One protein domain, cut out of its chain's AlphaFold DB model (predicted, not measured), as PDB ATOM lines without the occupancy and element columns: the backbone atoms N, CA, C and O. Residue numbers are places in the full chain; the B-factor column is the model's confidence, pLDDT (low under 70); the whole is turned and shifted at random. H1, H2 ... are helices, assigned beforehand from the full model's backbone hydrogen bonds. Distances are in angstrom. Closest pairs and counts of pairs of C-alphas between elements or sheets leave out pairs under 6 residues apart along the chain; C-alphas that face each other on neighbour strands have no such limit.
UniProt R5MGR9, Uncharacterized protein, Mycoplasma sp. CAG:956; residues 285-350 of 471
ATOM      1  N   SER A 285       6.642  20.395 -42.625       91.56
ATOM      2  CA  SER A 285       7.915  19.833 -43.086       91.56
ATOM      3  C   SER A 285       8.596  18.915 -42.072       91.56
ATOM      4  O   SER A 285       9.199  17.908 -42.445       91.56
ATOM      5  N   LEU A 286       8.491  19.236 -40.785       92.69
ATOM      6  CA  LEU A 286       9.055  18.429 -39.708       92.69
ATOM      7  C   LEU A 286       8.294  17.106 -39.545       92.69
ATOM      8  O   LEU A 286       8.905  16.087 -39.185       92.69
ATOM      9  N   SER A 287       7.006  17.098 -39.907       93.19
ATOM     10  CA  SER A 287       6.126  15.929 -39.827       93.19
ATOM     11  C   SER A 287       6.600  14.710 -40.612       93.19
ATOM     12  O   SER A 287       6.333  13.583 -40.208       93.19
ATOM     13  N   PHE A 288       7.373  14.908 -41.687       88.81
ATOM     14  CA  PHE A 288       7.969  13.809 -42.455       88.81
ATOM     15  C   PHE A 288       8.965  12.973 -41.638       88.81
ATOM     16  O   PHE A 288       9.374  11.906 -42.082       88.81
ATOM     17  N   SER A 289       9.377  13.456 -40.463       86.88
ATOM     18  CA  SER A 289      10.290  12.738 -39.574       86.88
ATOM     19  C   SER A 289       9.762  12.469 -38.172       86.88
ATOM     20  O   SER A 289      10.235  11.539 -37.528       86.88
ATOM     21  N   ASN A 290       8.814  13.270 -37.696       90.88
ATOM     22  CA  ASN A 290       8.066  12.992 -36.481       90.88
ATOM     23  C   ASN A 290       6.633  13.470 -36.693       90.88
ATOM     24  O   ASN A 290       6.395  14.674 -36.758       90.88
ATOM     25  N   PHE A 291       5.693  12.532 -36.780       94.50
ATOM     26  CA  PHE A 291       4.296  12.842 -37.056       94.50
ATOM     27  C   PHE A 291       3.634  13.714 -35.980       94.50
ATOM     28  O   PHE A 291       2.641  14.361 -36.294       94.50
ATOM     29  N   GLU A 292       4.186  13.812 -34.762       94.75
ATOM     30  CA  GLU A 292       3.632  14.685 -33.713       94.75
ATOM     31  C   GLU A 292       3.557  16.162 -34.133       94.75
ATOM     32  O   GLU A 292       2.600  16.838 -33.768       94.75
ATOM     33  N   TYR A 293       4.467  16.643 -34.992       95.81
ATOM     34  CA  TYR A 293       4.407  18.018 -35.512       95.81
ATOM     35  C   TYR A 293       3.192  18.288 -36.413       95.81
ATOM     36  O   TYR A 293       2.902  19.442 -36.722       95.81
ATOM     37  N   LEU A 294       2.452  17.256 -36.847       97.06
ATOM     38  CA  LEU A 294       1.166  17.476 -37.516       97.06
ATOM     39  C   LEU A 294       0.132  18.097 -36.575       97.06
ATOM     40  O   LEU A 294      -0.780  18.751 -37.066       97.06
ATOM     41  N   ILE A 295       0.263  17.920 -35.256       96.19
ATOM     42  CA  ILE A 295      -0.626  18.560 -34.281       96.19
ATOM     43  C   ILE A 295      -0.374  20.073 -34.276       96.19
ATOM     44  O   ILE A 295      -1.319  20.847 -34.385       96.19
ATOM     45  N   ASP A 296       0.886  20.507 -34.228       95.69
ATOM     46  CA  ASP A 296       1.237  21.935 -34.267       95.69
ATOM     47  C   ASP A 296       0.886  22.567 -35.623       95.69
ATOM     48  O   ASP A 296       0.330  23.665 -35.692       95.69
ATOM     49  N   ALA A 297       1.114  21.832 -36.719       96.94
ATOM     50  CA  ALA A 297       0.640  22.225 -38.043       96.94
ATOM     51  C   ALA A 297      -0.894  22.355 -38.081       96.94
ATOM     52  O   ALA A 297      -1.403  23.356 -38.575       96.94
ATOM     53  N   LEU A 298      -1.643  21.398 -37.525       97.44
ATOM     54  CA  LEU A 298      -3.104  21.462 -37.458       97.44
ATOM     55  C   LEU A 298      -3.563  22.731 -36.732       97.44
ATOM     56  O   LEU A 298      -4.385  23.466 -37.277       97.44
ATOM     57  N   LYS A 299      -2.994  23.023 -35.555       95.44
ATOM     58  CA  LYS A 299      -3.309  24.243 -34.794       95.44
ATOM     59  C   LYS A 299      -3.067  25.500 -35.628       95.44
ATOM     60  O   LYS A 299      -3.945  26.354 -35.727       95.44
ATOM     61  N   CYS A 300      -1.921  25.577 -36.305       95.94
ATOM     62  CA  CYS A 300      -1.623  26.685 -37.206       95.94
ATOM     63  C   CYS A 300      -2.662  26.799 -38.332       95.94
ATOM     64  O   CYS A 300      -3.199  27.881 -38.550       95.94
ATOM     65  N   ALA A 301      -2.987  25.703 -39.026       97.06
ATOM     66  CA  ALA A 301      -3.957  25.709 -40.124       97.06
ATOM     67  C   ALA A 301      -5.343  26.187 -39.667       97.06
ATOM     68  O   ALA A 301      -5.956  27.013 -40.338       97.06
ATOM     69  N   MET A 302      -5.802  25.762 -38.487       95.19
ATOM     70  CA  MET A 302      -7.094  26.184 -37.933       95.19
ATOM     71  C   MET A 302      -7.214  27.703 -37.723       95.19
ATOM     72  O   MET A 302      -8.331  28.210 -37.644       95.19
ATOM     73  N   HIS A 303      -6.099  28.440 -37.658       93.06
ATOM     74  CA  HIS A 303      -6.117  29.899 -37.568       93.06
ATOM     75  C   HIS A 303      -6.276  30.625 -38.912       93.06
ATOM     76  O   HIS A 303      -6.663  31.794 -38.892       93.06
ATOM     77  N   TYR A 304      -5.952  30.007 -40.056       92.56
ATOM     78  CA  TYR A 304      -5.905  30.736 -41.338       92.56
ATOM     79  C   TYR A 304      -6.443  29.991 -42.568       92.56
ATOM     80  O   TYR A 304      -6.730  30.649 -43.566       92.56
ATOM     81  N   ASP A 305      -6.561  28.662 -42.541       94.50
ATOM     82  CA  ASP A 305      -7.002  27.857 -43.685       94.50
ATOM     83  C   ASP A 305      -7.740  26.590 -43.222       94.50
ATOM     84  O   ASP A 305      -7.159  25.598 -42.775       94.50
ATOM     85  N   GLU A 306      -9.065  26.636 -43.340       91.31
ATOM     86  CA  GLU A 306      -9.970  25.593 -42.856       91.31
ATOM     87  C   GLU A 306      -9.859  24.296 -43.672       91.31
ATOM     88  O   GLU A 306      -9.859  23.199 -43.106       91.31
ATOM     89  N   ALA A 307      -9.711  24.407 -44.995       93.44
ATOM     90  CA  ALA A 307      -9.544  23.249 -45.872       93.44
ATOM     91  C   ALA A 307      -8.232  22.523 -45.552       93.44
ATOM     92  O   ALA A 307      -8.181  21.291 -45.496       93.44
ATOM     93  N   LEU A 308      -7.183  23.295 -45.269       95.94
ATOM     94  CA  LEU A 308      -5.897  22.768 -44.848       95.94
ATOM     95  C   LEU A 308      -5.959  22.105 -43.469       95.94
ATOM     96  O   LEU A 308      -5.332  21.063 -43.275       95.94
ATOM     97  N   ALA A 309      -6.738  22.645 -42.528       96.50
ATOM     98  CA  ALA A 309      -6.952  22.019 -41.222       96.50
ATOM     99  C   ALA A 309      -7.614  20.637 -41.362       96.50
ATOM    100  O   ALA A 309      -7.115  19.653 -40.812       96.50
ATOM    101  N   VAL A 310      -8.672  20.531 -42.177       94.88
ATOM    102  CA  VAL A 310      -9.343  19.251 -42.472       94.88
ATOM    103  C   VAL A 310      -8.397  18.271 -43.181       94.88
ATOM    104  O   VAL A 310      -8.332  17.093 -42.829       94.88
ATOM    105  N   ALA A 311      -7.602  18.736 -44.146       95.38
ATOM    106  CA  ALA A 311      -6.610  17.888 -44.807       95.38
ATOM    107  C   ALA A 311      -5.533  17.381 -43.829       95.38
ATOM    108  O   ALA A 311      -5.140  16.213 -43.872       95.38
ATOM    109  N   THR A 312      -5.073  18.245 -42.920       97.00
ATOM    110  CA  THR A 312      -4.042  17.913 -41.927       97.00
ATOM    111  C   THR A 312      -4.550  16.885 -40.925       97.00
ATOM    112  O   THR A 312      -3.829  15.940 -40.601       97.00
ATOM    113  N   ILE A 313      -5.801  17.007 -40.475       96.00
ATOM    114  CA  ILE A 313      -6.352  16.058 -39.510       96.00
ATOM    115  C   ILE A 313      -6.665  14.691 -40.125       96.00
ATOM    116  O   ILE A 313      -6.392  13.667 -39.501       96.00
ATOM    117  N   ASN A 314      -7.105  14.651 -41.388       94.44
ATOM    118  CA  ASN A 314      -7.210  13.399 -42.141       94.44
ATOM    119  C   ASN A 314      -5.855  12.694 -42.241       94.44
ATOM    120  O   ASN A 314      -5.776  11.474 -42.130       94.44
ATOM    121  N   ARG A 315      -4.766  13.456 -42.397       95.50
ATOM    122  CA  ARG A 315      -3.416  12.894 -42.378       95.50
ATOM    123  C   ARG A 315      -3.045  12.350 -40.999       95.50
ATOM    124  O   ARG A 315      -2.508  11.252 -40.946       95.50
ATOM    125  N   LEU A 316      -3.344  13.070 -39.911       95.62
ATOM    126  CA  LEU A 316      -3.108  12.609 -38.530       95.62
ATOM    127  C   LEU A 316      -3.771  11.257 -38.243       95.62
ATOM    128  O   LEU A 316      -3.122  10.385 -37.665       95.62
ATOM    129  N   LEU A 317      -5.008  11.055 -38.706       94.19
ATOM    130  CA  LEU A 317      -5.754   9.800 -38.538       94.19
ATOM    131  C   LEU A 317      -5.074   8.583 -39.184       94.19
ATOM    132  O   LEU A 317      -5.321   7.455 -38.765       94.19
ATOM    133  N   LEU A 318      -4.204   8.807 -40.173       93.81
ATOM    134  CA  LEU A 318      -3.422   7.769 -40.853       93.81
ATOM    135  C   LEU A 318      -2.058   7.509 -40.192       93.81
ATOM    136  O   LEU A 318      -1.278   6.698 -40.692       93.81
ATOM    137  N   THR A 319      -1.732   8.212 -39.105       94.75
ATOM    138  CA  THR A 319      -0.452   8.074 -38.397       94.75
ATOM    139  C   THR A 319      -0.590   7.280 -37.101       94.75
ATOM    140  O   THR A 319      -1.687   7.020 -36.616       94.75
ATOM    141  N   SER A 320       0.549   6.928 -36.503       92.56
ATOM    142  CA  SER A 320       0.629   6.309 -35.178       92.56
ATOM    143  C   SER A 320       0.615   7.322 -34.024       92.56
ATOM    144  O   SER A 320       0.946   6.954 -32.899       92.56
ATOM    145  N   VAL A 321       0.344   8.603 -34.293       93.81
ATOM    146  CA  VAL A 321       0.266   9.626 -33.243       93.81
ATOM    147  C   VAL A 321      -0.927   9.317 -32.351       93.81
ATOM    148  O   VAL A 321      -2.017   9.026 -32.843       93.81
ATOM    149  N   ASP A 322      -0.707   9.405 -31.044       91.81
ATOM    150  CA  ASP A 322      -1.745   9.219 -30.037       91.81
ATOM    151  C   ASP A 322      -2.953  10.132 -30.312       91.81
ATOM    152  O   ASP A 322      -2.821  11.360 -30.375       91.81
ATOM    153  N   LYS A 323      -4.122   9.506 -30.507       88.50
ATOM    154  CA  LYS A 323      -5.367  10.176 -30.899       88.50
ATOM    155  C   LYS A 323      -5.830  11.171 -29.843       88.50
ATOM    156  O   LYS A 323      -6.325  12.238 -30.208       88.50
ATOM    157  N   ASP A 324      -5.600  10.883 -28.564       86.62
ATOM    158  CA  ASP A 324      -6.057  11.728 -27.457       86.62
ATOM    159  C   ASP A 324      -5.440  13.132 -27.511       86.62
ATOM    160  O   ASP A 324      -6.076  14.114 -27.127       86.62
ATOM    161  N   LYS A 325      -4.234  13.258 -28.083       90.12
ATOM    162  CA  LYS A 325      -3.534  14.543 -28.220       90.12
ATOM    163  C   LYS A 325      -4.201  15.506 -29.203       90.12
ATOM    164  O   LYS A 325      -3.966  16.710 -29.108       90.12
ATOM    165  N   TYR A 326      -4.983  15.005 -30.162       91.81
ATOM    166  CA  TYR A 326      -5.608  15.841 -31.194       91.81
ATOM    167  C   TYR A 326      -7.124  15.676 -31.331       91.81
ATOM    168  O   TYR A 326      -7.752  16.427 -32.083       91.81
ATOM    169  N   LEU A 327      -7.734  14.752 -30.583       90.50
ATOM    170  CA  LEU A 327      -9.171  14.502 -30.635       90.50
ATOM    171  C   LEU A 327     -10.037  15.744 -30.357       90.50
ATOM    172  O   LEU A 327     -11.001  15.942 -31.096       90.50
ATOM    173  N   PRO A 328      -9.714  16.635 -29.395       89.00
ATOM    174  CA  PRO A 328     -10.506  17.848 -29.178       89.00
ATOM    175  C   PRO A 328     -10.607  18.736 -30.427       89.00
ATOM    176  O   PRO A 328     -11.681  19.244 -30.745       89.00
ATOM    177  N   TYR A 329      -9.514  18.869 -31.188       91.75
ATOM    178  CA  TYR A 329      -9.513  19.619 -32.447       91.75
ATOM    179  C   TYR A 329     -10.355  18.916 -33.517       91.75
ATOM    180  O   TYR A 329     -11.084  19.577 -34.254       91.75
ATOM    181  N   LEU A 330     -10.312  17.580 -33.571       92.50
ATOM    182  CA  LEU A 330     -11.130  16.784 -34.487       92.50
ATOM    183  C   LEU A 330     -12.617  16.996 -34.258       92.50
ATOM    184  O   LEU A 330     -13.352  17.264 -35.207       92.50
ATOM    185  N   ILE A 331     -13.054  16.914 -33.005       89.81
ATOM    186  CA  ILE A 331     -14.464  17.082 -32.659       89.81
ATOM    187  C   ILE A 331     -14.924  18.512 -32.878       89.81
ATOM    188  O   ILE A 331     -16.009  18.723 -33.420       89.81
ATOM    189  N   TYR A 332     -14.079  19.491 -32.560       88.75
ATOM    190  CA  TYR A 332     -14.363  20.876 -32.897       88.75
ATOM    191  C   TYR A 332     -14.611  21.058 -34.404       88.75
ATOM    192  O   TYR A 332     -15.629  21.635 -34.785       88.75
ATOM    193  N   LEU A 333     -13.734  20.532 -35.270       90.75
ATOM    194  CA  LEU A 333     -13.912  20.605 -36.728       90.75
ATOM    195  C   LEU A 333     -15.165  19.840 -37.183       90.75
ATOM    196  O   LEU A 333     -15.944  20.352 -37.984       90.75
ATOM    197  N   SER A 334     -15.385  18.642 -36.636       90.50
ATOM    198  CA  SER A 334     -16.544  17.794 -36.930       90.50
ATOM    199  C   SER A 334     -17.858  18.532 -36.668       90.50
ATOM    200  O   SER A 334     -18.711  18.605 -37.553       90.50
ATOM    201  N   LYS A 335     -17.984  19.176 -35.501       86.12
ATOM    202  CA  LYS A 335     -19.159  19.969 -35.124       86.12
ATOM    203  C   LYS A 335     -19.272  21.266 -35.920       86.12
ATOM    204  O   LYS A 335     -20.354  21.583 -36.401       86.12
ATOM    205  N   LYS A 336     -18.171  22.011 -36.073       86.94
ATOM    206  CA  LYS A 336     -18.163  23.310 -36.769       86.94
ATOM    207  C   LYS A 336     -18.602  23.176 -38.228       86.94
ATOM    208  O   LYS A 336     -19.332  24.035 -38.712       86.94
ATOM    209  N   TYR A 337     -18.173  22.115 -38.911       88.19
ATOM    210  CA  TYR A 337     -18.456  21.911 -40.337       88.19
ATOM    211  C   TYR A 337     -19.512  20.844 -40.618       88.19
ATOM    212  O   TYR A 337     -19.817  20.601 -41.784       88.19
ATOM    213  N   ASN A 338     -20.082  20.223 -39.582       89.00
ATOM    214  CA  ASN A 338     -21.039  19.124 -39.709       89.00
ATOM    215  C   ASN A 338     -20.506  17.977 -40.595       89.00
ATOM    216  O   ASN A 338     -21.174  17.511 -41.519       89.00
ATOM    217  N   ILE A 339     -19.268  17.554 -40.324       90.75
ATOM    218  CA  ILE A 339     -18.575  16.460 -41.019       90.75
ATOM    219  C   ILE A 339     -18.199  15.362 -40.028       90.75
ATOM    220  O   ILE A 339     -17.875  15.651 -38.877       90.75
ATOM    221  N   PHE A 340     -18.189  14.108 -40.472       89.50
ATOM    222  CA  PHE A 340     -17.691  12.979 -39.687       89.50
ATOM    223  C   PHE A 340     -16.360  12.500 -40.250       89.50
ATOM    224  O   PHE A 340     -16.159  12.497 -41.464       89.50
ATOM    225  N   PHE A 341     -15.454  12.113 -39.358       89.50
ATOM    226  CA  PHE A 341     -14.152  11.574 -39.723       89.50
ATOM    227  C   PHE A 341     -14.160  10.052 -39.592       89.50
ATOM    228  O   PHE A 341     -14.594   9.503 -38.576       89.50
ATOM    229  N   ASP A 342     -13.654   9.376 -40.618       86.00
ATOM    230  CA  ASP A 342     -13.599   7.918 -40.652       86.00
ATOM    231  C   ASP A 342     -12.681   7.359 -39.554       86.00
ATOM    232  O   ASP A 342     -11.626   7.911 -39.238       86.00
ATOM    233  N   GLY A 343     -13.073   6.224 -38.968       82.31
ATOM    234  CA  GLY A 343     -12.268   5.540 -37.948       82.31
ATOM    235  C   GLY A 343     -12.240   6.230 -36.576       82.31
ATOM    236  O   GLY A 343     -11.345   5.950 -35.767       82.31
ATOM    237  N   VAL A 344     -13.204   7.117 -36.309       84.19
ATOM    238  CA  VAL A 344     -13.413   7.779 -35.015       84.19
ATOM    239  C   VAL A 344     -14.667   7.219 -34.342       84.19
ATOM    240  O   VAL A 344     -15.746   7.205 -34.931       84.19
ATOM    241  N   ASN A 345     -14.534   6.756 -33.095       84.81
ATOM    242  CA  ASN A 345     -15.669   6.313 -32.289       84.81
ATOM    243  C   ASN A 345     -16.215   7.478 -31.455       84.81
ATOM    244  O   ASN A 345     -15.685   7.780 -30.393       84.81
ATOM    245  N   TYR A 346     -17.299   8.098 -31.918       82.62
ATOM    246  CA  TYR A 346     -17.936   9.252 -31.268       82.62
ATOM    247  C   TYR A 346     -18.624   8.951 -29.930       82.62
ATOM    248  O   TYR A 346     -19.045   9.880 -29.248       82.62
ATOM    249  N   ASN A 347     -18.708   7.680 -29.532       77.56
ATOM    250  CA  ASN A 347     -19.355   7.269 -28.287       77.56
ATOM    251  C   ASN A 347     -18.373   7.067 -27.121       77.56
ATOM    252  O   ASN A 347     -18.818   6.876 -25.993       77.56
ATOM    253  N   ASP A 348     -17.062   7.080 -27.377       78.56
ATOM    254  CA  ASP A 348     -16.027   6.808 -26.373       78.56
ATOM    255  C   ASP A 348     -14.826   7.742 -26.585       78.56
ATOM    256  O   ASP A 348     -14.041   7.563 -27.518       78.56
ATOM    257  N   MET A 349     -14.745   8.808 -25.782       76.81
ATOM    258  CA  MET A 349     -13.803   9.919 -25.966       76.81
ATOM    259  C   MET A 349     -13.359  10.539 -24.630       76.81
ATOM    260  O   MET A 349     -14.121  10.527 -23.663       76.81
ATOM    261  N   PRO A 350     -12.176  11.175 -24.564       77.12
ATOM    262  CA  PRO A 350     -11.793  12.025 -23.440       77.12
ATOM    263  C   PRO A 350     -12.798  13.160 -23.188       77.12
ATOM    264  O   PRO A 350     -13.428  13.666 -24.121       77.12
TER     265      PRO A 350
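What this domain is: This is residues 285 to 350 of the 471 residues of an uncharacterized protein of Mycoplasma sp. CAG:956 (UniProt R5MGR9). Two helices, H1 and H2, fold back on each other as a tight helical hairpin, and a third, H3, stands beside the hairpin at a slant and at a looser distance, the three centres making a triangle. After H3 the last stretch, residues 338 to 350, folds back past H3 with no named element, while residues 285 to 292 form the opposite end of the longest axis. The printed part has 66 residues with three named helices in the order H1, H2, H3 and no named strand; its class is all helix. It is compact, with a radius of gyration of the C-alphas of 11.3 A, and spans 32 by 25 by 17 A.

Where its parts are: H1 covers residues 293 to 304, 17.4 A long, and begins at C-alpha 293 (4.407, 18.018, -35.512). H2 covers residues 306 to 317, 16.9 A long, and begins at C-alpha 306 (-9.970, 25.593, -42.856). H3 covers residues 327 to 337, 15.3 A long, and ends at C-alpha 337 (-18.456, 21.911, -40.337).

How they stand to each other: H1 and H2 form a hairpin and touch, the closest C-alphas being those of Ala 301 and Ala 309, 4.9 A apart. They run opposite ways at a shallow tilt of 18 degrees. H2 and H3 are close but not clearly touching, the closest C-alphas being those of Ile 313 and Leu 330, 7.0 A apart. They run opposite ways at a steep tilt of 40 degrees. H1 and H3 are near each other, with 6 pairs of C-alphas within 10 A. In H2 and H3 every O i to N i+4 pair is within hydrogen-bond range; in H1, 6 of 8 are.

The domain as a whole: The two C-alphas farthest apart, those of Ser 285 and Asn 347, are 33.5 A apart. The printed part has no cut. The link from H1 to H2 is tight, with 1 residue, and that from H2 to H3 is short, with 9 residues. The mean pLDDT of the printed part is 91.1, and no printed residue is under 70.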